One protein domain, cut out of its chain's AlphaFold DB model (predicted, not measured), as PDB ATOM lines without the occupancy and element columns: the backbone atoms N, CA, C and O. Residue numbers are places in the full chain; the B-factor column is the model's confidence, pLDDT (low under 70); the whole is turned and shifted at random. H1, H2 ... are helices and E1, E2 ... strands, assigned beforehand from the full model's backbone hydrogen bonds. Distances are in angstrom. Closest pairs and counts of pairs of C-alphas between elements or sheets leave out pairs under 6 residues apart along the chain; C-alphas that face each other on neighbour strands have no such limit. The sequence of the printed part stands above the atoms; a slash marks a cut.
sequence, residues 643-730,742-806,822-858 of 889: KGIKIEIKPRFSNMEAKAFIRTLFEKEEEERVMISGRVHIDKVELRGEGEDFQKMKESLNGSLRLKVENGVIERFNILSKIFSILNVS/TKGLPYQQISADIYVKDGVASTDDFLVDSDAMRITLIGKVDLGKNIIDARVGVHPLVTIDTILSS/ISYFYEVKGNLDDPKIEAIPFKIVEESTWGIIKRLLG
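What this domain is: This is residues 643 to 730, 742 to 806 and 822 to 858 of the 889 residues of an uncharacterized protein of Deltaproteobacteria bacterium RBG_16_47_11 (UniProt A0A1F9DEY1). One long, twisted sheet of eleven strands bends round into an open trough, with H1 and H4 on its inner face and H6 on its outer face, over E8 and E9. H4 lies in the trough's open side, H3 at one end, and H5 sticks out beyond the other. Look through 190 printed residues with six named helices and eleven named strands: along the chain come E1, then H1 and H2, then E2, E3 and E4, then H3, then E5, then H4, then E6, E7, E8 and E9, then H5, then E10 and E11, and last H6; the class is mixed, and the sheet is branched, its neighbour pairs antiparallel, with E2, E3 and E4 on one side of E5 and E6 on the other side. The whole is compact, with a radius of gyration of the C-alphas of 17.5 A, and elongated, spanning 64 by 36 by 29 A.

How they stand to each other: Start at E1, residues 645 to 657, which bends by 87 degrees at residue 654; it pairs first with E4, residues 685 to 691 (N 647 to O 689, 2.9 A), then with E3, residues 679 to 682 (N 653 to O 682, 3.0 A). H1, residues 658 to 665, is on the sheet, over none of its strands, only just above the sheet's level at a height of 4.2 A; its C-alpha 659 is 5.7 A from C-alpha 676 of E2, residues 674 to 676, their closest. H2, residues 668 to 671, is not on the sheet. H3, residues 694 to 699, stands at the sheet's level; C-alphas 691 of E4 and 697 are its closest pair with E4, 4.4 A. E5, residues 702 to 717, has E2 (N 675 to O 716, 2.8 A), E3 (N 679 to O 710, 2.9 A) and E4 (N 688 to O 702, 2.8 A) on one side and E6, residues 745 to 757 (N 703 to O 756, 2.9 A), on the other. E6 opens a meander, each strand the antiparallel neighbour of the one before, with E7, residues 760 to 769 (N 751 to O 767, 2.9 A), E8, residues 773 to 782 (N 768 to O 775, 2.8 A), and E9, residues 787 to 796 (N 776 to O 793, 2.9 A). Beside E9 find E10, residues 824 to 831 (N 790 to O 828, 2.9 A), in a hairpin with E11, residues 836 to 839 (N 827 to O 838, 2.9 A). H4, residues 718 to 727, is on the same face as H1; the C-alphas of Ile 723 and Ile 837 are its closest to E11, 7.0 A. H6, residues 847 to 858, is on the opposite face at a height of 9.0 A, only just slantwise to E8 at 32 degrees on the local plane; C-alphas 774 and 857 are their closest, 6.4 A. H5, residues 800 to 804, is not on the sheet. In H1, H3, H4 and H5 every O i to N i+4 pair is within hydrogen-bond range, in H6 7 of 8; H2 is too short for one.

Where its parts are: Find C-alpha 645 at (142.856, 120.527, 96.304), where E1 begins its 31.2 A. E5 covers 25.8 A, E6 31.2 A, E8 27.8 A and E9 27.7 A. H6 runs 16.1 A to C-alpha 858 at (99.860, 128.724, 85.650).

The domain as a whole: The C-alphas of Lys 643 and Ser 805 are the farthest apart, 65.3 A. Residues 731 to 741 and 807 to 821 are not printed; the gaps between C-alphas are 12.6 A and 14.0 A. Of the links that are printed whole, none is long. The mean pLDDT of the printed part is 82.6; 40 residues are under 70, among them 667 to 673, 798 to 806 and 841 to 854.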
ATOM      1  N   LYS A 643     145.036 117.988 102.598       82.31
ATOM      2  CA  LYS A 643     144.589 116.649 102.183       82.31
ATOM      3  C   LYS A 643     144.307 116.523 100.685       82.31
ATOM      4  O   LYS A 643     144.197 115.411 100.192       82.31
ATOM      5  N   GLY A 644     144.223 117.625  99.936       91.94
ATOM      6  CA  GLY A 644     143.821 117.570  98.534       91.94
ATOM      7  C   GLY A 644     143.957 118.893  97.795       91.94
ATOM      8  O   GLY A 644     145.003 119.539  97.843       91.94
ATOM      9  N   ILE A 645     142.907 119.282  97.078       94.75
ATOM     10  CA  ILE A 645     142.856 120.527  96.304       94.75
ATOM     11  C   ILE A 645     141.546 121.271  96.561       94.75
ATOM     12  O   ILE A 645     140.508 120.659  96.820       94.75
ATOM     13  N   LYS A 646     141.594 122.599  96.440       95.56
ATOM     14  CA  LYS A 646     140.423 123.477  96.413       95.56
ATOM     15  C   LYS A 646     140.334 124.156  95.055       95.56
ATOM     16  O   LYS A 646     141.340 124.683  94.575       95.56
ATOM     17  N   ILE A 647     139.143 124.166  94.470       96.31
ATOM     18  CA  ILE A 647     138.879 124.752  93.155       96.31
ATOM     19  C   ILE A 647     137.742 125.766  93.206       96.31
ATOM     20  O   ILE A 647     136.809 125.629  93.999       96.31
ATOM     21  N   GLU A 648     137.799 126.737  92.304       96.56
ATOM     22  CA  GLU A 648     136.670 127.565  91.892       96.56
ATOM     23  C   GLU A 648     136.633 127.624  90.370       96.56
ATOM     24  O   GLU A 648     137.664 127.847  89.734       96.56
ATOM     25  N   ILE A 649     135.447 127.453  89.792       95.75
ATOM     26  CA  ILE A 649     135.215 127.582  88.355       95.75
ATOM     27  C   ILE A 649     134.003 128.474  88.091       95.75
ATOM     28  O   ILE A 649     132.960 128.351  88.740       95.75
ATOM     29  N   LYS A 650     134.144 129.358  87.104       95.69
ATOM     30  CA  LYS A 650     133.106 130.287  86.647       95.69
ATOM     31  C   LYS A 650     132.936 130.209  85.127       95.69
ATOM     32  O   LYS A 650     133.319 131.137  84.409       95.69
ATOM     33  N   PRO A 651     132.432 129.082  84.597       93.75
ATOM     34  CA  PRO A 651     132.211 128.934  83.170       93.75
ATOM     35  C   PRO A 651     130.969 129.704  82.708       93.75
ATOM     36  O   PRO A 651     129.978 129.840  83.427       93.75
ATOM     37  N   ARG A 652     131.011 130.157  81.462       92.44
ATOM     38  CA  ARG A 652     129.915 130.770  80.724       92.44
ATOM     39  C   ARG A 652     129.826 130.129  79.350       92.44
ATOM     40  O   ARG A 652     130.835 129.961  78.663       92.44
ATOM     41  N   PHE A 653     128.606 129.793  78.961       91.31
ATOM     42  CA  PHE A 653     128.310 129.158  77.685       91.31
ATOM     43  C   PHE A 653     127.264 129.996  76.965       91.31
ATOM     44  O   PHE A 653     126.196 130.252  77.517       91.31
ATOM     45  N   SER A 654     127.552 130.393  75.732       91.94
ATOM     46  CA  SER A 654     126.602 131.095  74.874       91.94
ATOM     47  C   SER A 654     126.339 130.262  73.630       91.94
ATOM     48  O   SER A 654     127.270 129.818  72.965       91.94
ATOM     49  N   ASN A 655     125.065 130.038  73.314       91.19
ATOM     50  CA  ASN A 655     124.601 129.380  72.089       91.19
ATOM     51  C   ASN A 655     125.226 128.014  71.742       91.19
ATOM     52  O   ASN A 655     125.336 127.638  70.572       91.19
ATOM     53  N   MET A 656     125.599 127.231  72.752       90.81
ATOM     54  CA  MET A 656     126.239 125.933  72.542       90.81
ATOM     55  C   MET A 656     125.214 124.838  72.238       90.81
ATOM     56  O   MET A 656     124.129 124.825  72.811       90.81
ATOM     57  N   GLU A 657     125.528 123.895  71.350       90.75
ATOM     58  CA  GLU A 657     124.647 122.746  71.104       90.75
ATOM     59  C   GLU A 657     124.536 121.849  72.354       90.75
ATOM     60  O   GLU A 657     125.531 121.283  72.815       90.75
ATOM     61  N   ALA A 658     123.314 121.682  72.874       89.44
ATOM     62  CA  ALA A 658     123.039 120.947  74.112       89.44
ATOM     63  C   ALA A 658     123.520 119.497  74.060       89.44
ATOM     64  O   ALA A 658     124.167 119.017  74.988       89.44
ATOM     65  N   LYS A 659     123.262 118.820  72.939       85.75
ATOM     66  CA  LYS A 659     123.601 117.410  72.748       85.75
ATOM     67  C   LYS A 659     125.106 117.178  72.835       85.75
ATOM     68  O   LYS A 659     125.552 116.255  73.512       85.75
ATOM     69  N   ALA A 660     125.893 118.032  72.188       82.88
ATOM     70  CA  ALA A 660     127.345 117.941  72.227       82.88
ATOM     71  C   ALA A 660     127.922 118.363  73.590       82.88
ATOM     72  O   ALA A 660     128.868 117.744  74.074       82.88
ATOM     73  N   PHE A 661     127.327 119.364  74.245       84.50
ATOM     74  CA  PHE A 661     127.706 119.772  75.598       84.50
ATOM     75  C   PHE A 661     127.485 118.651  76.627       84.50
ATOM     76  O   PHE A 661     128.418 118.274  77.335       84.50
ATOM     77  N   ILE A 662     126.288 118.055  76.657       82.31
ATOM     78  CA  ILE A 662     125.929 116.955  77.568       82.31
ATOM     79  C   ILE A 662     126.872 115.762  77.361       82.31
ATOM     80  O   ILE A 662     127.459 115.273  78.322       82.31
ATOM     81  N   ARG A 663     127.129 115.366  76.108       80.44
ATOM     82  CA  ARG A 663     128.092 114.298  75.771       80.44
ATOM     83  C   ARG A 663     129.544 114.606  76.142       80.44
ATOM     84  O   ARG A 663     130.395 113.727  76.099       80.44
ATOM     85  N   THR A 664     129.879 115.862  76.413       79.38
ATOM     86  CA  THR A 664     131.221 116.213  76.891       79.38
ATOM     87  C   THR A 664     131.326 115.990  78.401       79.38
ATOM     88  O   THR A 664     132.378 115.559  78.882       79.38
ATOM     89  N   LEU A 665     130.240 116.257  79.136       78.50
ATOM     90  CA  LEU A 665     130.167 116.140  80.594       78.50
ATOM     91  C   LEU A 665     129.992 114.695  81.080       78.50
ATOM     92  O   LEU A 665     130.657 114.313  82.042       78.50
ATOM     93  N   PHE A 666     129.139 113.910  80.417       72.75
ATOM     94  CA  PHE A 666     128.779 112.546  80.825       72.75
ATOM     95  C   PHE A 666     129.543 111.479  80.025       72.75
ATOM     96  O   PHE A 666     129.995 111.732  78.908       72.75
ATOM     97  N   GLU A 667     129.739 110.294  80.611       62.50
ATOM     98  CA  GLU A 667     130.412 109.161  79.953       62.50
ATOM     99  C   GLU A 667     129.433 108.367  79.064       62.50
ATOM    100  O   GLU A 667     128.220 108.440  79.247       62.50
ATOM    101  N   LYS A 668     129.938 107.577  78.101       56.31
ATOM    102  CA  LYS A 668     129.111 106.867  77.098       56.31
ATOM    103  C   LYS A 668     127.956 106.027  77.671       56.31
ATOM    104  O   LYS A 668     126.934 105.903  77.008       56.31
ATOM    105  N   GLU A 669     128.102 105.451  78.864       56.22
ATOM    106  CA  GLU A 669     127.037 104.664  79.518       56.22
ATOM    107  C   GLU A 669     125.930 105.543  80.135       56.22
ATOM    108  O   GLU A 669     124.776 105.127  80.240       56.22
ATOM    109  N   GLU A 670     126.261 106.781  80.514       57.00
ATOM    110  CA  GLU A 670     125.316 107.797  80.993       57.00
ATOM    111  C   GLU A 670     124.653 108.544  79.818       57.00
ATOM    112  O   GLU A 670     123.499 108.969  79.928       57.00
ATOM    113  N   GLU A 671     125.332 108.636  78.662       57.72
ATOM    114  CA  GLU A 671     124.815 109.247  77.423       57.72
ATOM    115  C   GLU A 671     123.508 108.597  76.930       57.72
ATOM    116  O   GLU A 671     122.687 109.265  76.303       57.72
ATOM    117  N   GLU A 672     123.262 107.314  77.213       59.97
ATOM    118  CA  GLU A 672     122.017 106.651  76.793       59.97
ATOM    119  C   GLU A 672     120.787 107.062  77.628       59.97
ATOM    120  O   GLU A 672     119.652 106.857  77.177       59.97
ATOM    121  N   ARG A 673     120.992 107.666  78.812       66.81
ATOM    122  CA  ARG A 673     119.948 107.943  79.822       66.81
ATOM    123  C   ARG A 673     119.307 109.325  79.679       66.81
ATOM    124  O   ARG A 673     118.116 109.478  79.978       66.81
ATOM    125  N   VAL A 674     120.077 110.320  79.226       73.62
ATOM    126  CA  VAL A 674     119.633 111.713  79.047       73.62
ATOM    127  C   VAL A 674     120.105 112.251  77.698       73.62
ATOM    128  O   VAL A 674     121.288 112.484  77.480       73.62
ATOM    129  N   MET A 675     119.158 112.501  76.799       82.88
ATOM    130  CA  MET A 675     119.405 113.022  75.458       82.88
ATOM    131  C   MET A 675     118.516 114.233  75.216       82.88
ATOM    132  O   MET A 675     117.317 114.105  74.965       82.88
ATOM    133  N   ILE A 676     119.123 115.413  75.308       88.38
ATOM    134  CA  ILE A 676     118.461 116.703  75.120       88.38
ATOM    135  C   ILE A 676     119.196 117.440  73.996       88.38
ATOM    136  O   ILE A 676     120.399 117.689  74.080       88.38
ATOM    137  N   SER A 677     118.478 117.766  72.923       91.12
ATOM    138  CA  SER A 677     118.945 118.678  71.865       91.12
ATOM    139  C   SER A 677     118.491 120.107  72.162       91.12
ATOM    140  O   SER A 677     117.642 120.284  73.026       91.12
ATOM    141  N   GLY A 678     119.038 121.115  71.479       92.19
ATOM    142  CA  GLY A 678     118.713 122.535  71.687       92.19
ATOM    143  C   GLY A 678     119.963 123.406  71.819       92.19
ATOM    144  O   GLY A 678     121.083 122.943  71.571       92.19
ATOM    145  N   ARG A 679     119.783 124.669  72.214       92.88
ATOM    146  CA  ARG A 679     120.868 125.634  72.458       92.88
ATOM    147  C   ARG A 679     120.978 125.959  73.943       92.88
ATOM    148  O   ARG A 679     120.021 126.436  74.535       92.88
ATOM    149  N   VAL A 680     122.140 125.701  74.536       91.88
ATOM    150  CA  VAL A 680     122.448 125.957  75.949       91.88
ATOM    151  C   VAL A 680     122.998 127.368  76.110       91.88
ATOM    152  O   VAL A 680     123.903 127.784  75.375       91.88
ATOM    153  N   HIS A 681     122.457 128.088  77.085       92.19
ATOM    154  CA  HIS A 681     122.932 129.376  77.572       92.19
ATOM    155  C   HIS A 681     123.109 129.295  79.090       92.19
ATOM    156  O   HIS A 681     122.200 128.891  79.822       92.19
ATOM    157  N   ILE A 682     124.300 129.648  79.558       89.56
ATOM    158  CA  ILE A 682     124.690 129.602  80.964       89.56
ATOM    159  C   ILE A 682     125.503 130.871  81.233       89.56
ATOM    160  O   ILE A 682     126.679 130.952  80.878       89.56
ATOM    161  N   ASP A 683     124.869 131.868  81.849       80.88
ATOM    162  CA  ASP A 683     125.459 133.207  82.017       80.88
ATOM    163  C   ASP A 683     126.148 133.396  83.378       80.88
ATOM    164  O   ASP A 683     127.052 134.225  83.532       80.88
ATOM    165  N   LYS A 684     125.702 132.643  84.391       79.44
ATOM    166  CA  LYS A 684     126.175 132.731  85.776       79.44
ATOM    167  C   LYS A 684     126.354 131.333  86.351       79.44
ATOM    168  O   LYS A 684     125.375 130.660  86.667       79.44
ATOM    169  N   VAL A 685     127.612 130.929  86.486       90.00
ATOM    170  CA  VAL A 685     128.022 129.759  87.259       90.00
ATOM    171  C   VAL A 685     129.153 130.187  88.164       90.00
ATOM    172  O   VAL A 685     130.091 130.846  87.724       90.00
ATOM    173  N   GLU A 686     129.056 129.800  89.420       93.75
ATOM    174  CA  GLU A 686     130.166 129.833  90.355       93.75
ATOM    175  C   GLU A 686     130.082 128.551  91.163       93.75
ATOM    176  O   GLU A 686     129.131 128.365  91.920       93.75
ATOM    177  N   LEU A 687     131.040 127.652  90.952       94.50
ATOM    178  CA  LEU A 687     131.143 126.394  91.683       94.50
ATOM    179  C   LEU A 687     132.486 126.353  92.394       94.50
ATOM    180  O   LEU A 687     133.527 126.588  91.780       94.50
ATOM    181  N   ARG A 688     132.450 126.037  93.684       96.75
ATOM    182  CA  ARG A 688     133.613 125.857  94.547       96.75
ATOM    183  C   ARG A 688     133.561 124.474  95.166       96.75
ATOM    184  O   ARG A 688     132.491 124.023  95.562       96.75
ATOM    185  N   GLY A 689     134.704 123.818  95.283       94.88
ATOM    186  CA  GLY A 689     134.795 122.502  95.908       94.88
ATOM    187  C   GLY A 689     136.165 122.275  96.526       94.88
ATOM    188  O   GLY A 689     137.140 122.941  96.167       94.88
ATOM    189  N   GLU A 690     136.228 121.348  97.473       95.06
ATOM    190  CA  GLU A 690     137.458 120.936  98.146       95.06
ATOM    191  C   GLU A 690     137.458 119.434  98.446       95.06
ATOM    192  O   GLU A 690     136.510 118.901  99.020       95.06
ATOM    193  N   GLY A 691     138.522 118.723  98.092       93.25
ATOM    194  CA  GLY A 691     138.584 117.290  98.364       93.25
ATOM    195  C   GLY A 691     139.920 116.665  98.006       93.25
ATOM    196  O   GLY A 691     140.713 117.250  97.269       93.25
ATOM    197  N   GLU A 692     140.155 115.471  98.544       92.44
ATOM    198  CA  GLU A 692     141.323 114.624  98.255       92.44
ATOM    199  C   GLU A 692     141.140 113.758  96.999       92.44
ATOM    200  O   GLU A 692     142.118 113.289  96.422       92.44
ATOM    201  N   ASP A 693     139.903 113.607  96.524       90.56
ATOM    202  CA  ASP A 693     139.543 112.917  95.289       90.56
ATOM    203  C   ASP A 693     138.256 113.508  94.676       90.56
ATOM    204  O   ASP A 693     137.630 114.427  95.220       90.56
ATOM    205  N   PHE A 694     137.842 112.975  93.521       87.06
ATOM    206  CA  PHE A 694     136.615 113.400  92.839       87.06
ATOM    207  C   PHE A 694     135.340 113.196  93.669       87.06
ATOM    208  O   PHE A 694     134.389 113.958  93.498       87.06
ATOM    209  N   GLN A 695     135.292 112.185  94.535       88.50
ATOM    210  CA  GLN A 695     134.112 111.879  95.339       88.50
ATOM    211  C   GLN A 695     133.948 112.915  96.458       88.50
ATOM    212  O   GLN A 695     132.893 113.536  96.581       88.50
ATOM    213  N   LYS A 696     135.022 113.196  97.200       91.25
ATOM    214  CA  LYS A 696     135.066 114.235  98.238       91.25
ATOM    215  C   LYS A 696     134.841 115.632  97.669       91.25
ATOM    216  O   LYS A 696     134.177 116.447  98.299       91.25
ATOM    217  N   MET A 697     135.324 115.888  96.454       91.94
ATOM    218  CA  MET A 697     135.055 117.130  95.724       91.94
ATOM    219  C   MET A 697     133.563 117.315  95.401       91.94
ATOM    220  O   MET A 697     133.051 118.427  95.503       91.94
ATOM    221  N   LYS A 698     132.851 116.243  95.018       90.38
ATOM    222  CA  LYS A 698     131.392 116.287  94.805       90.38
ATOM    223  C   LYS A 698     130.645 116.537  96.114       90.38
ATOM    224  O   LYS A 698     129.729 117.350  96.131       90.38
ATOM    225  N   GLU A 699     131.056 115.871  97.195       92.69
ATOM    226  CA  GLU A 699     130.462 116.002  98.537       92.69
ATOM    227  C   GLU A 699     130.633 117.406  99.143       92.69
ATOM    228  O   GLU A 699     129.832 117.810  99.976       92.69
ATOM    229  N   SER A 700     131.646 118.172  98.733       94.62
ATOM    230  CA  SER A 700     131.914 119.527  99.241       94.62
ATOM    231  C   SER A 700     131.521 120.648  98.276       94.62
ATOM    232  O   SER A 700     131.813 121.822  98.535       94.62
ATOM    233  N   LEU A 701     130.884 120.310  97.150       95.38
ATOM    234  CA  LEU A 701     130.556 121.275  96.107       95.38
ATOM    235  C   LEU A 701     129.562 122.317  96.642       95.38
ATOM    236  O   LEU A 701     128.537 121.980  97.229       95.38
ATOM    237  N   ASN A 702     129.863 123.589  96.422       96.56
ATOM    238  CA  ASN A 702     129.065 124.730  96.840       96.56
ATOM    239  C   ASN A 702     128.990 125.740  95.693       96.56
ATOM    240  O   ASN A 702     129.992 125.983  95.020       96.56
ATOM    241  N   GLY A 703     127.831 126.355  95.464       95.56
ATOM    242  CA  GLY A 703     127.706 127.332  94.391       95.56
ATOM    243  C   GLY A 703     126.304 127.529  93.841       95.56
ATOM    244  O   GLY A 703     125.309 127.122  94.437       95.56
ATOM    245  N   SER A 704     126.235 128.165  92.676       94.31
ATOM    246  CA  SER A 704     124.984 128.336  91.939       94.31
ATOM    247  C   SER A 704     125.210 128.304  90.432       94.31
ATOM    248  O   SER A 704     126.299 128.612  89.938       94.31
ATOM    249  N   LEU A 705     124.170 127.903  89.711       92.44
ATOM    250  CA  LEU A 705     124.143 127.722  88.268       92.44
ATOM    251  C   LEU A 705     122.766 128.154  87.766       92.44
ATOM    252  O   LEU A 705     121.751 127.635  88.223       92.44
ATOM    253  N   ARG A 706     122.737 129.066  86.793       91.94
ATOM    254  CA  ARG A 706     121.532 129.364  86.011       91.94
ATOM    255  C   ARG A 706     121.605 128.654  84.667       91.94
ATOM    256  O   ARG A 706     122.444 129.001  83.833       91.94
ATOM    257  N   LEU A 707     120.725 127.681  84.464       90.81
ATOM    258  CA  LEU A 707     120.621 126.921  83.224       90.81
ATOM    259  C   LEU A 707     119.464 127.455  82.379       90.81
ATOM    260  O   LEU A 707     118.336 127.560  82.862       90.81
ATOM    261  N   LYS A 708     119.729 127.715  81.097       93.69
ATOM    262  CA  LYS A 708     118.700 127.924  80.080       93.69
ATOM    263  C   LYS A 708     119.023 127.082  78.848       93.69
ATOM    264  O   LYS A 708     120.143 127.124  78.345       93.69
ATOM    265  N   VAL A 709     118.055 126.318  78.358       94.50
ATOM    266  CA  VAL A 709     118.164 125.573  77.098       94.50
ATOM    267  C   VAL A 709     116.971 125.925  76.229       94.50
ATOM    268  O   VAL A 709     115.843 125.895  76.707       94.50
ATOM    269  N   GLU A 710     117.196 126.275  74.971       94.62
ATOM    270  CA  GLU A 710     116.145 126.760  74.074       94.62
ATOM    271  C   GLU A 710     116.004 125.888  72.827       94.62
ATOM    272  O   GLU A 710     116.992 125.347  72.318       94.62
ATOM    273  N   ASN A 711     114.775 125.828  72.306       93.44
ATOM    274  CA  ASN A 711     114.417 125.306  70.987       93.44
ATOM    275  C   ASN A 711     114.992 123.910  70.716       93.44
ATOM    276  O   ASN A 711     115.865 123.731  69.860       93.44
ATOM    277  N   GLY A 712     114.520 122.919  71.468       92.75
ATOM    278  CA  GLY A 712     115.090 121.579  71.452       92.75
ATOM    279  C   GLY A 712     114.065 120.462  71.566       92.75
ATOM    280  O   GLY A 712     112.854 120.674  71.578       92.75
ATOM    281  N   VAL A 713     114.576 119.238  71.647       90.69
ATOM    282  CA  VAL A 713     113.790 118.021  71.860       90.69
ATOM    283  C   VAL A 713     114.445 117.204  72.965       90.69
ATOM    284  O   VAL A 713     115.645 116.922  72.908       90.69
ATOM    285  N   ILE A 714     113.654 116.816  73.964       89.31
ATOM    286  CA  ILE A 714     114.022 115.791  74.942       89.31
ATOM    287  C   ILE A 714     113.780 114.439  74.264       89.31
ATOM    288  O   ILE A 714     112.653 113.949  74.208       89.31
ATOM    289  N   GLU A 715     114.835 113.864  73.692       84.25
ATOM    290  CA  GLU A 715     114.802 112.578  72.984       84.25
ATOM    291  C   GLU A 715     114.675 111.412  73.974       84.25
ATOM    292  O   GLU A 715     113.912 110.476  73.741       84.25
ATOM    293  N   ARG A 716     115.424 111.466  75.085       78.31
ATOM    294  CA  ARG A 716     115.402 110.463  76.161       78.31
ATOM    295  C   ARG A 716     115.639 111.128  77.506       78.31
ATOM    296  O   ARG A 716     116.557 111.929  77.641       78.31
ATOM    297  N   PHE A 717     114.837 110.773  78.499       82.44
ATOM    298  CA  PHE A 717     115.075 111.144  79.890       82.44
ATOM    299  C   PHE A 717     114.350 110.144  80.794       82.44
ATOM    300  O   PHE A 717     113.121 110.042  80.726       82.44
ATOM    301  N   ASN A 718     115.095 109.369  81.594       81.19
ATOM    302  CA  ASN A 718     114.539 108.229  82.341       81.19
ATOM    303  C   ASN A 718     113.361 108.638  83.249       81.19
ATOM    304  O   ASN A 718     112.295 108.025  83.205       81.19
ATOM    305  N   ILE A 719     113.509 109.747  83.987       84.56
ATOM    306  CA  ILE A 719     112.473 110.262  84.897       84.56
ATOM    307  C   ILE A 719     111.174 110.569  84.140       84.56
ATOM    308  O   ILE A 719     110.109 110.079  84.518       84.56
ATOM    309  N   LEU A 720     111.247 111.314  83.029       82.06
ATOM    310  CA  LEU A 720     110.057 111.614  82.223       82.06
ATOM    311  C   LEU A 720     109.461 110.369  81.566       82.06
ATOM    312  O   LEU A 720     108.243 110.235  81.504       82.06
ATOM    313  N   SER A 721     110.298 109.431  81.129       80.62
ATOM    314  CA  SER A 721     109.844 108.191  80.486       80.62
ATOM    315  C   SER A 721     109.034 107.314  81.451       80.62
ATOM    316  O   SER A 721     107.972 106.793  81.087       80.62
ATOM    317  N   LYS A 722     109.485 107.196  82.707       83.12
ATOM    318  CA  LYS A 722     108.750 106.509  83.779       83.12
ATOM    319  C   LYS A 722     107.445 107.233  84.131       83.12
ATOM    320  O   LYS A 722     106.409 106.576  84.230       83.12
ATOM    321  N   ILE A 723     107.456 108.568  84.230       83.31
ATOM    322  CA  ILE A 723     106.240 109.372  84.464       83.31
ATOM    323  C   ILE A 723     105.202 109.149  83.347       83.31
ATOM    324  O   ILE A 723     104.035 108.875  83.632       83.31
ATOM    325  N   PHE A 724     105.614 109.189  82.075       76.00
ATOM    326  CA  PHE A 724     104.717 108.954  80.935       76.00
ATOM    327  C   PHE A 724     104.166 107.527  80.878       76.00
ATOM    328  O   PHE A 724     103.040 107.322  80.420       76.00
ATOM    329  N   SER A 725     104.918 106.546  81.379       76.00
ATOM    330  CA  SER A 725     104.446 105.162  81.482       76.00
ATOM    331  C   SER A 725     103.319 105.021  82.512       76.00
ATOM    332  O   SER A 725     102.334 104.340  82.234       76.00
ATOM    333  N   ILE A 726     103.410 105.717  83.657       77.50
ATOM    334  CA  ILE A 726     102.352 105.746  84.688       77.50
ATOM    335  C   ILE A 726     101.105 106.475  84.173       77.50
ATOM    336  O   ILE A 726      99.984 106.028  84.406       77.50
ATOM    337  N   LEU A 727     101.290 107.585  83.451       67.06
ATOM    338  CA  LEU A 727     100.189 108.382  82.896       67.06
ATOM    339  C   LEU A 727      99.382 107.668  81.802       67.06
ATOM    340  O   LEU A 727      98.317 108.158  81.438       67.06
ATOM    341  N   ASN A 728      99.886 106.561  81.239       60.62
ATOM    342  CA  ASN A 728      99.331 105.891  80.056       60.62
ATOM    343  C   ASN A 728      98.908 106.884  78.949       60.62
ATOM    344  O   ASN A 728      97.844 106.775  78.335       60.62
ATOM    345  N   VAL A 729      99.767 107.876  78.692       58.22
ATOM    346  CA  VAL A 729      99.456 109.048  77.853       58.22
ATOM    347  C   VAL A 729      99.070 108.693  76.413       58.22
ATOM    348  O   VAL A 729      98.420 109.481  75.741       58.22
ATOM    349  N   SER A 730      99.394 107.495  75.921       51.38
ATOM    350  CA  SER A 730      99.057 107.062  74.555       51.38
ATOM    351  C   SER A 730      97.553 107.097  74.220       51.38
ATOM    352  O   SER A 730      97.192 107.241  73.052       51.38
ATOM    353  N   THR A 742     109.310 107.441  69.888       60.09
ATOM    354  CA  THR A 742     110.269 107.441  68.758       60.09
ATOM    355  C   THR A 742     110.811 108.818  68.356       60.09
ATOM    356  O   THR A 742     111.888 108.884  67.772       60.09
ATOM    357  N   LYS A 743     110.121 109.921  68.679       66.56
ATOM    358  CA  LYS A 743     110.454 111.307  68.289       66.56
ATOM    359  C   LYS A 743     110.773 112.251  69.462       66.56
ATOM    360  O   LYS A 743     111.277 113.340  69.203       66.56
ATOM    361  N   GLY A 744     110.530 111.855  70.717       80.12
ATOM    362  CA  GLY A 744     110.810 112.670  71.915       80.12
ATOM    363  C   GLY A 744     109.808 113.810  72.176       80.12
ATOM    364  O   GLY A 744     108.824 113.952  71.452       80.12
ATOM    365  N   LEU A 745     110.050 114.618  73.221       85.50
ATOM    366  CA  LEU A 745     109.238 115.787  73.610       85.50
ATOM    367  C   LEU A 745     109.898 117.098  73.133       85.50
ATOM    368  O   LEU A 745     110.910 117.502  73.715       85.50
ATOM    369  N   PRO A 746     109.352 117.788  72.113       88.69
ATOM    370  CA  PRO A 746     109.811 119.121  71.722       88.69
ATOM    371  C   PRO A 746     109.548 120.140  72.829       88.69
ATOM    372  O   PRO A 746     108.514 120.063  73.489       88.69
ATOM    373  N   TYR A 747     110.439 121.108  73.014       91.50
ATOM    374  CA  TYR A 747     110.285 122.184  73.990       91.50
ATOM    375  C   TYR A 747     110.787 123.519  73.427       91.50
ATOM    376  O   TYR A 747     111.730 123.570  72.632       91.50
ATOM    377  N   GLN A 748     110.162 124.605  73.871       92.00
ATOM    378  CA  GLN A 748     110.599 125.968  73.575       92.00
ATOM    379  C   GLN A 748     111.740 126.370  74.510       92.00
ATOM    380  O   GLN A 748     112.768 126.868  74.057       92.00
ATOM    381  N   GLN A 749     111.588 126.100  75.811       94.44
ATOM    382  CA  GLN A 749     112.588 126.447  76.816       94.44
ATOM    383  C   GLN A 749     112.633 125.435  77.971       94.44
ATOM    384  O   GLN A 749     111.599 124.987  78.457       94.44
ATOM    385  N   ILE A 750     113.839 125.125  78.445       93.81
ATOM    386  CA  ILE A 750     114.117 124.535  79.757       93.81
ATOM    387  C   ILE A 750     114.865 125.591  80.570       93.81
ATOM    388  O   ILE A 750     115.850 126.149  80.085       93.81
ATOM    389  N   SER A 751     114.429 125.875  81.791       94.06
ATOM    390  CA  SER A 751     115.121 126.812  82.683       94.06
ATOM    391  C   SER A 751     115.120 126.336  84.126       94.06
ATOM    392  O   SER A 751     114.132 125.751  84.559       94.06
ATOM    393  N   ALA A 752     116.210 126.603  84.845       93.19
ATOM    394  CA  ALA A 752     116.325 126.356  86.281       93.19
ATOM    395  C   ALA A 752     117.430 127.216  86.910       93.19
ATOM    396  O   ALA A 752     118.523 127.336  86.339       93.19
ATOM    397  N   ASP A 753     117.169 127.734  88.107       93.31
ATOM    398  CA  ASP A 753     118.189 128.204  89.037       93.31
ATOM    399  C   ASP A 753     118.517 127.056  90.012       93.31
ATOM    400  O   ASP A 753     117.677 126.568  90.773       93.31
ATOM    401  N   ILE A 754     119.762 126.580  89.949       94.38
ATOM    402  CA  ILE A 754     120.266 125.463  90.749       94.38
ATOM    403  C   ILE A 754     121.238 126.016  91.785       94.38
ATOM    404  O   ILE A 754     122.245 126.639  91.440       94.38
ATOM    405  N   TYR A 755     120.960 125.741  93.053       95.81
ATOM    406  CA  TYR A 755     121.829 126.066  94.180       95.81
ATOM    407  C   TYR A 755     122.469 124.786  94.693       95.81
ATOM    408  O   TYR A 755     121.776 123.791  94.879       95.81
ATOM    409  N   VAL A 756     123.776 124.793  94.923       96.25
ATOM    410  CA  VAL A 756     124.495 123.648  95.484       96.25
ATOM    411  C   VAL A 756     125.058 124.048  96.836       96.25
ATOM    412  O   VAL A 756     125.755 125.059  96.941       96.25
ATOM    413  N   LYS A 757     124.764 123.252  97.860       96.19
ATOM    414  CA  LYS A 757     125.332 123.408  99.195       96.19
ATOM    415  C   LYS A 757     125.786 122.056  99.721       96.19
ATOM    416  O   LYS A 757     124.972 121.140  99.795       96.19
ATOM    417  N   ASP A 758     127.060 121.957 100.087       94.38
ATOM    418  CA  ASP A 758     127.670 120.743 100.650       94.38
ATOM    419  C   ASP A 758     127.319 119.480  99.836       94.38
ATOM    420  O   ASP A 758     126.817 118.484 100.356       94.38
ATOM    421  N   GLY A 759     127.492 119.577  98.511       93.56
ATOM    422  CA  GLY A 759     127.222 118.493  97.566       93.56
ATOM    423  C   GLY A 759     125.742 118.203  97.297       93.56
ATOM    424  O   GLY A 759     125.436 117.322  96.494       93.56
ATOM    425  N   VAL A 760     124.812 118.941  97.906       96.38
ATOM    426  CA  VAL A 760     123.372 118.823  97.649       96.38
ATOM    427  C   VAL A 760     122.931 119.937  96.702       96.38
ATOM    428  O   VAL A 760     122.932 121.111  97.068       96.38
ATOM    429  N   ALA A 761     122.551 119.570  95.480       95.69
ATOM    430  CA  ALA A 761     121.976 120.476  94.492       95.69
ATOM    431  C   ALA A 761     120.458 120.574  94.686       95.69
ATOM    432  O   ALA A 761     119.791 119.552  94.786       95.69
ATOM    433  N   SER A 762     119.896 121.776  94.705       96.25
ATOM    434  CA  SER A 762     118.461 122.022  94.857       96.25
ATOM    435  C   SER A 762     117.961 123.066  93.869       96.25
ATOM    436  O   SER A 762     118.679 124.011  93.539       96.25
ATOM    437  N   THR A 763     116.716 122.914  93.436       94.69
ATOM    438  CA  THR A 763     116.013 123.874  92.579       94.69
ATOM    439  C   THR A 763     114.538 123.919  92.958       94.69
ATOM    440  O   THR A 763     113.946 122.884  93.281       94.69
ATOM    441  N   ASP A 764     113.962 125.119  92.895       92.06
ATOM    442  CA  ASP A 764     112.548 125.384  93.181       92.06
ATOM    443  C   ASP A 764     111.790 125.917  91.953       92.06
ATOM    444  O   ASP A 764     110.605 126.238  92.048       92.06
ATOM    445  N   ASP A 765     112.465 126.044  90.809       90.12
ATOM    446  CA  ASP A 765     111.971 126.746  89.622       90.12
ATOM    447  C   ASP A 765     112.306 126.036  88.301       90.12
ATOM    448  O   ASP A 765     112.176 126.634  87.230       90.12
ATOM    449  N   PHE A 766     112.692 124.753  88.348       93.12
ATOM    450  CA  PHE A 766     112.904 123.980  87.130       93.12
ATOM    451  C   PHE A 766     111.599 123.919  86.327       93.12
ATOM    452  O   PHE A 766     110.556 123.484  86.830       93.12
ATOM    453  N   LEU A 767     111.672 124.338  85.066       92.38
ATOM    454  CA  LEU A 767     110.548 124.434  84.142       92.38
ATOM    455  C   LEU A 767     110.963 123.935  82.756       92.38
ATOM    456  O   LEU A 767     111.965 124.383  82.206       92.38
ATOM    457  N   VAL A 768     110.143 123.062  82.177       92.56
ATOM    458  CA  VAL A 768     110.121 122.730  80.751       92.56
ATOM    459  C   VAL A 768     108.841 123.312  80.168       92.56
ATOM    460  O   VAL A 768     107.739 122.909  80.555       92.56
ATOM    461  N   ASP A 769     108.990 124.246  79.237       90.56
ATOM    462  CA  ASP A 769     107.893 124.845  78.487       90.56
ATOM    463  C   ASP A 769     107.830 124.222  77.087       90.56
ATOM    464  O   ASP A 769     108.763 124.341  76.286       90.56
ATOM    465  N   SER A 770     106.745 123.500  76.814       86.81
ATOM    466  CA  SER A 770     106.485 122.787  75.564       86.81
ATOM    467  C   SER A 770     105.043 123.018  75.125       86.81
ATOM    468  O   SER A 770     104.150 123.128  75.961       86.81
ATOM    469  N   ASP A 771     104.799 123.017  73.814       81.38
ATOM    470  CA  ASP A 771     103.456 123.163  73.233       81.38
ATOM    471  C   ASP A 771     102.496 122.037  73.661       81.38
ATOM    472  O   ASP A 771     101.279 122.208  73.652       81.38
ATOM    473  N   ALA A 772     103.036 120.870  74.033       76.44
ATOM    474  CA  ALA A 772     102.247 119.714  74.447       76.44
ATOM    475  C   ALA A 772     101.907 119.729  75.945       76.44
ATOM    476  O   ALA A 772     100.825 119.292  76.353       76.44
ATOM    477  N   MET A 773     102.847 120.171  76.780       81.50
ATOM    478  CA  MET A 773     102.737 120.115  78.234       81.50
ATOM    479  C   MET A 773     103.746 121.041  78.907       81.50
ATOM    480  O   MET A 773     104.835 121.270  78.394       81.50
ATOM    481  N   ARG A 774     103.427 121.487  80.119       86.38
ATOM    482  CA  ARG A 774     104.394 122.106  81.028       86.38
ATOM    483  C   ARG A 774     104.827 121.118  82.086       86.38
ATOM    484  O   ARG A 774     103.988 120.457  82.698       86.38
ATOM    485  N   ILE A 775     106.130 121.033  82.311       89.62
ATOM    486  CA  ILE A 775     106.706 120.188  83.355       89.62
ATOM    487  C   ILE A 775     107.469 121.092  84.304       89.62
ATOM    488  O   ILE A 775     108.281 121.900  83.868       89.62
ATOM    489  N   THR A 776     107.242 120.939  85.598       90.25
ATOM    490  CA  THR A 776     108.024 121.621  86.624       90.25
ATOM    491  C   THR A 776     108.567 120.620  87.628       90.25
ATOM    492  O   THR A 776     107.945 119.586  87.878       90.25
ATOM    493  N   LEU A 777     109.742 120.908  88.174       89.88
ATOM    494  CA  LEU A 777     110.407 120.078  89.164       89.88
ATOM    495  C   LEU A 777     110.872 120.963  90.320       89.88
ATOM    496  O   LEU A 777     111.480 122.007  90.111       89.88
ATOM    497  N   ILE A 778     110.587 120.518  91.539       90.94
ATOM    498  CA  ILE A 778     111.113 121.108  92.772       90.94
ATOM    499  C   ILE A 778     111.731 119.981  93.579       90.94
ATOM    500  O   ILE A 778     111.077 118.962  93.813       90.94
ATOM    501  N   GLY A 779     112.974 120.127  94.012       93.50
ATOM    502  CA  GLY A 779     113.627 119.053  94.743       93.50
ATOM    503  C   GLY A 779     115.110 119.248  94.952       93.50
ATOM    504  O   GLY A 779     115.683 120.290  94.635       93.50
ATOM    505  N   LYS A 780     115.721 118.198  95.490       95.94
ATOM    506  CA  LYS A 780     117.143 118.132  95.801       95.94
ATOM    507  C   LYS A 780     117.769 116.839  95.283       95.94
ATOM    508  O   LYS A 780     117.117 115.798  95.207       95.94
ATOM    509  N   VAL A 781     119.050 116.916  94.960       94.62
ATOM    510  CA  VAL A 781     119.898 115.809  94.527       94.62
ATOM    511  C   VAL A 781     121.176 115.843  95.356       94.62
ATOM    512  O   VAL A 781     121.909 116.829  95.325       94.62
ATOM    513  N   ASP A 782     121.452 114.774  96.098       94.12
ATOM    514  CA  ASP A 782     122.743 114.550  96.758       94.12
ATOM    515  C   ASP A 782     123.726 114.010  95.704       94.12
ATOM    516  O   ASP A 782     123.617 112.856  95.276       94.12
ATOM    517  N   LEU A 783     124.650 114.860  95.244       90.38
ATOM    518  CA  LEU A 783     125.607 114.557  94.171       90.38
ATOM    519  C   LEU A 783     126.660 113.525  94.596       90.38
ATOM    520  O   LEU A 783     127.219 112.834  93.744       90.38
ATOM    521  N   GLY A 784     126.946 113.434  95.899       85.75
ATOM    522  CA  GLY A 784     127.884 112.464  96.459       85.75
ATOM    523  C   GLY A 784     127.264 111.071  96.543       85.75
ATOM    524  O   GLY A 784     127.894 110.087  96.160       85.75
ATOM    525  N   LYS A 785     126.009 110.981  96.996       88.94
ATOM    526  CA  LYS A 785     125.291 109.701  97.140       88.94
ATOM    527  C   LYS A 785     124.534 109.266  95.889       88.94
ATOM    528  O   LYS A 785     124.051 108.138  95.852       88.94
ATOM    529  N   ASN A 786     124.421 110.141  94.891       88.00
ATOM    530  CA  ASN A 786     123.621 109.936  93.686       88.00
ATOM    531  C   ASN A 786     122.134 109.665  94.003       88.00
ATOM    532  O   ASN A 786     121.519 108.762  93.438       88.00
ATOM    533  N   ILE A 787     121.562 110.418  94.954       93.62
ATOM    534  CA  ILE A 787     120.176 110.249  95.428       93.62
ATOM    535  C   ILE A 787     119.348 111.485  95.080       93.62
ATOM    536  O   ILE A 787     119.746 112.603  95.401       93.62
ATOM    537  N   ILE A 788     118.174 111.279  94.488       94.19
ATOM    538  CA  ILE A 788     117.175 112.316  94.213       94.19
ATOM    539  C   ILE A 788     116.016 112.244  95.213       94.19
ATOM    540  O   ILE A 788     115.586 111.160  95.613       94.19
ATOM    541  N   ASP A 789     115.513 113.411  95.600       94.56
ATOM    542  CA  ASP A 789     114.253 113.614  96.317       94.56
ATOM    543  C   ASP A 789     113.572 114.846  95.715       94.56
ATOM    544  O   ASP A 789     113.934 115.993  96.002       94.56
ATOM    545  N   ALA A 790     112.648 114.604  94.789       93.62
ATOM    546  CA  ALA A 790     112.020 115.646  93.996       93.62
ATOM    547  C   ALA A 790     110.524 115.411  93.806       93.62
ATOM    548  O   ALA A 790     110.016 114.290  93.840       93.62
ATOM    549  N   ARG A 791     109.815 116.506  93.559       90.31
ATOM    550  CA  ARG A 791     108.399 116.543  93.217       90.31
ATOM    551  C   ARG A 791     108.271 117.107  91.814       90.31
ATOM    552  O   ARG A 791     108.784 118.187  91.529       90.31
ATOM    553  N   VAL A 792     107.596 116.369  90.943       90.00
ATOM    554  CA  VAL A 792     107.410 116.737  89.539       90.00
ATOM    555  C   VAL A 792     105.937 117.012  89.287       90.00
ATOM    556  O   VAL A 792     105.088 116.167  89.568       90.00
ATOM    557  N   GLY A 793     105.636 118.192  88.754       86.44
ATOM    558  CA  GLY A 793     104.315 118.560  88.258       86.44
ATOM    559  C   GLY A 793     104.286 118.482  86.738       86.44
ATOM    560  O   GLY A 793     105.136 119.072  86.075       86.44
ATOM    561  N   VAL A 794     103.300 117.782  86.180       84.94
ATOM    562  CA  VAL A 794     103.070 117.686  84.735       84.94
ATOM    563  C   VAL A 794     101.682 118.223  84.419       84.94
ATOM    564  O   VAL A 794     100.682 117.755  84.964       84.94
ATOM    565  N   HIS A 795     101.622 119.194  83.518       81.25
ATOM    566  CA  HIS A 795     100.391 119.835  83.083       81.25
ATOM    567  C   HIS A 795     100.243 119.738  81.560       81.25
ATOM    568  O   HIS A 795     100.885 120.498  80.832       81.25
ATOM    569  N   PRO A 796      99.426 118.802  81.056       76.81
ATOM    570  CA  PRO A 796      99.097 118.724  79.635       76.81
ATOM    571  C   PRO A 796      98.340 119.972  79.160       76.81
ATOM    572  O   PRO A 796      97.371 120.376  79.796       76.81
ATOM    573  N   LEU A 797      98.717 120.550  78.015       72.75
ATOM    574  CA  LEU A 797      98.081 121.762  77.459       72.75
ATOM    575  C   LEU A 797      96.893 121.449  76.520       72.75
ATOM    576  O   LEU A 797      96.578 122.209  75.605       72.75
ATOM    577  N   VAL A 798      96.228 120.308  76.724       63.06
ATOM    578  CA  VAL A 798      95.119 119.829  75.877       63.06
ATOM    579  C   VAL A 798      93.805 120.516  76.256       63.06
ATOM    580  O   VAL A 798      93.557 120.808  77.423       63.06
ATOM    581  N   THR A 799      92.922 120.750  75.281       58.31
ATOM    582  CA  THR A 799      91.617 121.376  75.535       58.31
ATOM    583  C   THR A 799      90.691 120.474  76.356       58.31
ATOM    584  O   THR A 799      90.648 119.255  76.164       58.31
ATOM    585  N   ILE A 800      89.896 121.096  77.231       53.66
ATOM    586  CA  ILE A 800      88.934 120.441  78.138       53.66
ATOM    587  C   ILE A 800      87.956 119.525  77.376       53.66
ATOM    588  O   ILE A 800      87.665 118.422  77.842       53.66
ATOM    589  N   ASP A 801      87.528 119.926  76.174       50.12
ATOM    590  CA  ASP A 801      86.632 119.146  75.304       50.12
ATOM    591  C   ASP A 801      87.209 117.769  74.929       50.12
ATOM    592  O   ASP A 801      86.481 116.783  74.816       50.12
ATOM    593  N   THR A 802      88.536 117.674  74.794       55.88
ATOM    594  CA  THR A 802      89.228 116.427  74.439       55.88
ATOM    595  C   THR A 802      89.226 115.442  75.613       55.88
ATOM    596  O   THR A 802      89.037 114.244  75.415       55.88
ATOM    597  N   ILE A 803      89.362 115.936  76.848       53.66
ATOM    598  CA  ILE A 803      89.426 115.108  78.066       53.66
ATOM    599  C   ILE A 803      88.030 114.601  78.464       53.66
ATOM    600  O   ILE A 803      87.873 113.432  78.827       53.66
ATOM    601  N   LEU A 804      87.001 115.445  78.326       52.12
ATOM    602  CA  LEU A 804      85.604 115.086  78.607       52.12
ATOM    603  C   LEU A 804      85.081 113.969  77.689       52.12
ATOM    604  O   LEU A 804      84.273 113.153  78.125       52.12
ATOM    605  N   SER A 805      85.581 113.881  76.451       53.62
ATOM    606  CA  SER A 805      85.173 112.851  75.482       53.62
ATOM    607  C   SER A 805      85.557 111.410  75.869       53.62
ATOM    608  O   SER A 805      85.052 110.462  75.273       53.62
ATOM    609  N   SER A 806      86.436 111.229  76.866       51.62
ATOM    610  CA  SER A 806      87.026 109.928  77.228       51.62
ATOM    611  C   SER A 806      86.616 109.398  78.613       51.62
ATOM    612  O   SER A 806      86.959 108.263  78.943       51.62
ATOM    613  N   ILE A 822      93.840 120.122  85.098       61.31
ATOM    614  CA  ILE A 822      94.244 118.729  85.354       61.31
ATOM    615  C   ILE A 822      95.771 118.693  85.347       61.31
ATOM    616  O   ILE A 822      96.409 118.624  84.300       61.31
ATOM    617  N   SER A 823      96.351 118.800  86.536       72.56
ATOM    618  CA  SER A 823      97.786 118.635  86.753       72.56
ATOM    619  C   SER A 823      98.032 117.318  87.480       72.56
ATOM    620  O   SER A 823      97.293 116.964  88.401       72.56
ATOM    621  N   TYR A 824      99.064 116.598  87.058       78.94
ATOM    622  CA  TYR A 824      99.490 115.342  87.661       78.94
ATOM    623  C   TYR A 824     100.791 115.554  88.410       78.94
ATOM    624  O   TYR A 824     101.662 116.295  87.953       78.94
ATOM    625  N   PHE A 825     100.917 114.903  89.559       82.62
ATOM    626  CA  PHE A 825     102.008 115.165  90.480       82.62
ATOM    627  C   PHE A 825     102.643 113.867  90.924       82.62
ATOM    628  O   PHE A 825     101.952 112.896  91.237       82.62
ATOM    629  N   TYR A 826     103.966 113.879  90.926       87.56
ATOM    630  CA  TYR A 826     104.787 112.705  91.148       87.56
ATOM    631  C   TYR A 826     105.828 112.994  92.209       87.56
ATOM    632  O   TYR A 826     106.450 114.057  92.202       87.56
ATOM    633  N   GLU A 827     106.039 112.023  93.084       90.19
ATOM    634  CA  GLU A 827     107.211 111.965  93.942       90.19
ATOM    635  C   GLU A 827     108.282 111.106  93.258       90.19
ATOM    636  O   GLU A 827     107.990 110.013  92.771       90.19
ATOM    637  N   VAL A 828     109.511 111.619  93.189       93.44
ATOM    638  CA  VAL A 828     110.678 110.976  92.573       93.44
ATOM    639  C   VAL A 828     111.749 110.822  93.648       93.44
ATOM    640  O   VAL A 828     112.338 111.815  94.077       93.44
ATOM    641  N   LYS A 829     111.992 109.586  94.093       93.81
ATOM    642  CA  LYS A 829     112.926 109.271  95.186       93.81
ATOM    643  C   LYS A 829     113.856 108.109  94.852       93.81
ATOM    644  O   LYS A 829     113.471 107.177  94.149       93.81
ATOM    645  N   GLY A 830     115.054 108.113  95.432       92.88
ATOM    646  CA  GLY A 830     116.011 107.002  95.346       92.88
ATOM    647  C   GLY A 830     117.216 107.334  94.473       92.88
ATOM    648  O   GLY A 830     117.613 108.490  94.401       92.88
ATOM    649  N   ASN A 831     117.823 106.327  93.843       90.56
ATOM    650  CA  ASN A 831     118.993 106.521  92.982       90.56
ATOM    651  C   ASN A 831     118.630 107.422  91.782       90.56
ATOM    652  O   ASN A 831     117.625 107.171  91.121       90.56
ATOM    653  N   LEU A 832     119.426 108.459  91.508       87.06
ATOM    654  CA  LEU A 832     119.189 109.427  90.430       87.06
ATOM    655  C   LEU A 832     119.113 108.770  89.042       87.06
ATOM    656  O   LEU A 832     118.345 109.224  88.192       87.06
ATOM    657  N   ASP A 833     119.878 107.701  88.823       82.19
ATOM    658  CA  ASP A 833     119.921 106.988  87.547       82.19
ATOM    659  C   ASP A 833     118.664 106.163  87.293       82.19
ATOM    660  O   ASP A 833     118.205 106.067  86.154       82.19
ATOM    661  N   ASP A 834     118.095 105.587  88.353       85.88
ATOM    662  CA  ASP A 834     116.889 104.771  88.287       85.88
ATOM    663  C   ASP A 834     115.954 105.032  89.481       85.88
ATOM    664  O   ASP A 834     115.800 104.189  90.370       85.88
ATOM    665  N   PRO A 835     115.298 106.204  89.535       89.81
ATOM    666  CA  PRO A 835     114.521 106.572  90.705       89.81
ATOM    667  C   PRO A 835     113.175 105.852  90.726       89.81
ATOM    668  O   PRO A 835     112.601 105.508  89.683       89.81
ATOM    669  N   LYS A 836     112.644 105.665  91.932       90.62
ATOM    670  CA  LYS A 836     111.267 105.238  92.164       90.62
ATOM    671  C   LYS A 836     110.346 106.438  91.946       90.62
ATOM    672  O   LYS A 836     110.620 107.523  92.458       90.62
ATOM    673  N   ILE A 837     109.272 106.240  91.185       90.75
ATOM    674  CA  ILE A 837     108.302 107.291  90.863       90.75
ATOM    675  C   ILE A 837     106.913 106.848  91.309       90.75
ATOM    676  O   ILE A 837     106.437 105.796  90.885       90.75
ATOM    677  N   GLU A 838     106.264 107.660  92.139       87.75
ATOM    678  CA  GLU A 838     104.924 107.403  92.671       87.75
ATOM    679  C   GLU A 838     104.000 108.592  92.392       87.75
ATOM    680  O   GLU A 838     104.402 109.747  92.513       87.75
ATOM    681  N   ALA A 839     102.755 108.322  91.990       82.50
ATOM    682  CA  ALA A 839     101.759 109.368  91.759       82.50
ATOM    683  C   ALA A 839     101.151 109.827  93.093       82.50
ATOM    684  O   ALA A 839     100.769 108.998  93.918       82.50
ATOM    685  N   ILE A 840     101.009 111.138  93.285       77.38
ATOM    686  CA  ILE A 840     100.465 111.730  94.512       77.38
ATOM    687  C   ILE A 840      98.963 112.019  94.315       77.38
ATOM    688  O   ILE A 840      98.606 112.826  93.449       77.38
ATOM    689  N   PRO A 841      98.051 111.413  95.103       66.00
ATOM    690  CA  PRO A 841      96.625 111.732  95.051       66.00
ATOM    691  C   PRO A 841      96.344 113.178  95.487       66.00
ATOM    692  O   PRO A 841      96.807 113.622  96.535       66.00
ATOM    693  N   PHE A 842      95.495 113.887  94.734       56.50
ATOM    694  CA  PHE A 842      95.188 115.324  94.898       56.50
ATOM    695  C   PHE A 842      94.696 115.742  96.302       56.50
ATOM    696  O   PHE A 842      94.692 116.923  96.627       56.50
ATOM    697  N   LYS A 843      94.250 114.791  97.133       51.84
ATOM    698  CA  LYS A 843      93.654 115.041  98.457       51.84
ATOM    699  C   LYS A 843      94.649 115.013  99.633       51.84
ATOM    700  O   LYS A 843      94.211 115.236 100.753       51.84
ATOM    701  N   ILE A 844      95.939 114.720  99.416       47.66
ATOM    702  CA  ILE A 844      96.902 114.394 100.499       47.66
ATOM    703  C   ILE A 844      98.121 115.359 100.538       47.66
ATOM    704  O   ILE A 844      99.152 115.050 101.118       47.66
ATOM    705  N   VAL A 845      98.056 116.550  99.928       48.00
ATOM    706  CA  VAL A 845      99.260 117.381  99.669       48.00
ATOM    707  C   VAL A 845      99.389 118.592 100.616       48.00
ATOM    708  O   VAL A 845      98.439 119.355 100.763       48.00
ATOM    709  N   GLU A 846     100.574 118.798 101.219       53.75
ATOM    710  CA  GLU A 846     100.964 119.999 101.998       53.75
ATOM    711  C   GLU A 846     100.893 121.302 101.160       53.75
ATOM    712  O   GLU A 846     101.436 121.374 100.054       53.75
ATOM    713  N   GLU A 847     100.273 122.367 101.693       58.56
ATOM    714  CA  GLU A 847      99.960 123.609 100.950       58.56
ATOM    715  C   GLU A 847     101.187 124.422 100.476       58.56
ATOM    716  O   GLU A 847     101.118 125.109  99.451       58.56
ATOM    717  N   SER A 848     102.321 124.357 101.182       58.56
ATOM    718  CA  SER A 848     103.453 125.279 100.980       58.56
ATOM    719  C   SER A 848     104.252 125.013  99.697       58.56
ATOM    720  O   SER A 848     104.520 125.939  98.930       58.56
ATOM    721  N   THR A 849     104.598 123.753  99.413       60.25
ATOM    722  CA  THR A 849     105.334 123.379  98.189       60.25
ATOM    723  C   THR A 849     104.424 123.430  96.963       60.25
ATOM    724  O   THR A 849     104.848 123.767  95.857       60.25
ATOM    725  N   TRP A 850     103.137 123.158  97.165       68.44
ATOM    726  CA  TRP A 850     102.147 123.133  96.101       68.44
ATOM    727  C   TRP A 850     101.829 124.502  95.515       68.44
ATOM    728  O   TRP A 850     101.678 124.642  94.297       68.44
ATOM    729  N   GLY A 851     101.775 125.528  96.369       63.62
ATOM    730  CA  GLY A 851     101.585 126.907  95.932       63.62
ATOM    731  C   GLY A 851     102.680 127.383  94.972       63.62
ATOM    732  O   GLY A 851     102.428 128.256  94.143       63.62
ATOM    733  N   ILE A 852     103.887 126.811  95.036       65.25
ATOM    734  CA  ILE A 852     104.979 127.096  94.093       65.25
ATOM    735  C   ILE A 852     104.717 126.385  92.759       65.25
ATOM    736  O   ILE A 852     104.650 127.046  91.724       65.25
ATOM    737  N   ILE A 853     104.454 125.075  92.789       64.69
ATOM    738  CA  ILE A 853     104.194 124.268  91.587       64.69
ATOM    739  C   ILE A 853     102.980 124.802  90.801       64.69
ATOM    740  O   ILE A 853     103.059 124.980  89.585       64.69
ATOM    741  N   LYS A 854     101.869 125.137  91.476       63.00
ATOM    742  CA  LYS A 854     100.660 125.692  90.834       63.00
ATOM    743  C   LYS A 854     100.941 127.038  90.151       63.00
ATOM    744  O   LYS A 854     100.427 127.283  89.060       63.00
ATOM    745  N   ARG A 855     101.782 127.890  90.755       71.06
ATOM    746  CA  ARG A 855     102.210 129.163  90.151       71.06
ATOM    747  C   ARG A 855     103.076 128.932  88.919       71.06
ATOM    748  O   ARG A 855     102.777 129.506  87.876       71.06
ATOM    749  N   LEU A 856     104.083 128.067  89.005       69.69
ATOM    750  CA  LEU A 856     104.966 127.762  87.874       69.69
ATOM    751  C   LEU A 856     104.188 127.203  86.675       69.69
ATOM    752  O   LEU A 856     104.399 127.642  85.548       69.69
ATOM    753  N   LEU A 857     103.215 126.320  86.916       66.62
ATOM    754  CA  LEU A 857     102.357 125.779  85.859       66.62
ATOM    755  C   LEU A 857     101.423 126.839  85.243       66.62
ATOM    756  O   LEU A 857     101.227 126.855  84.024       66.62
ATOM    757  N   GLY A 858     100.863 127.735  86.064       57.69
ATOM    758  CA  GLY A 858      99.860 128.724  85.650       57.69
ATOM    759  C   GLY A 858     100.393 130.049  85.096       57.69
ATOM    760  O   GLY A 858      99.594 130.872  84.651       57.69
TER     761      GLY A 858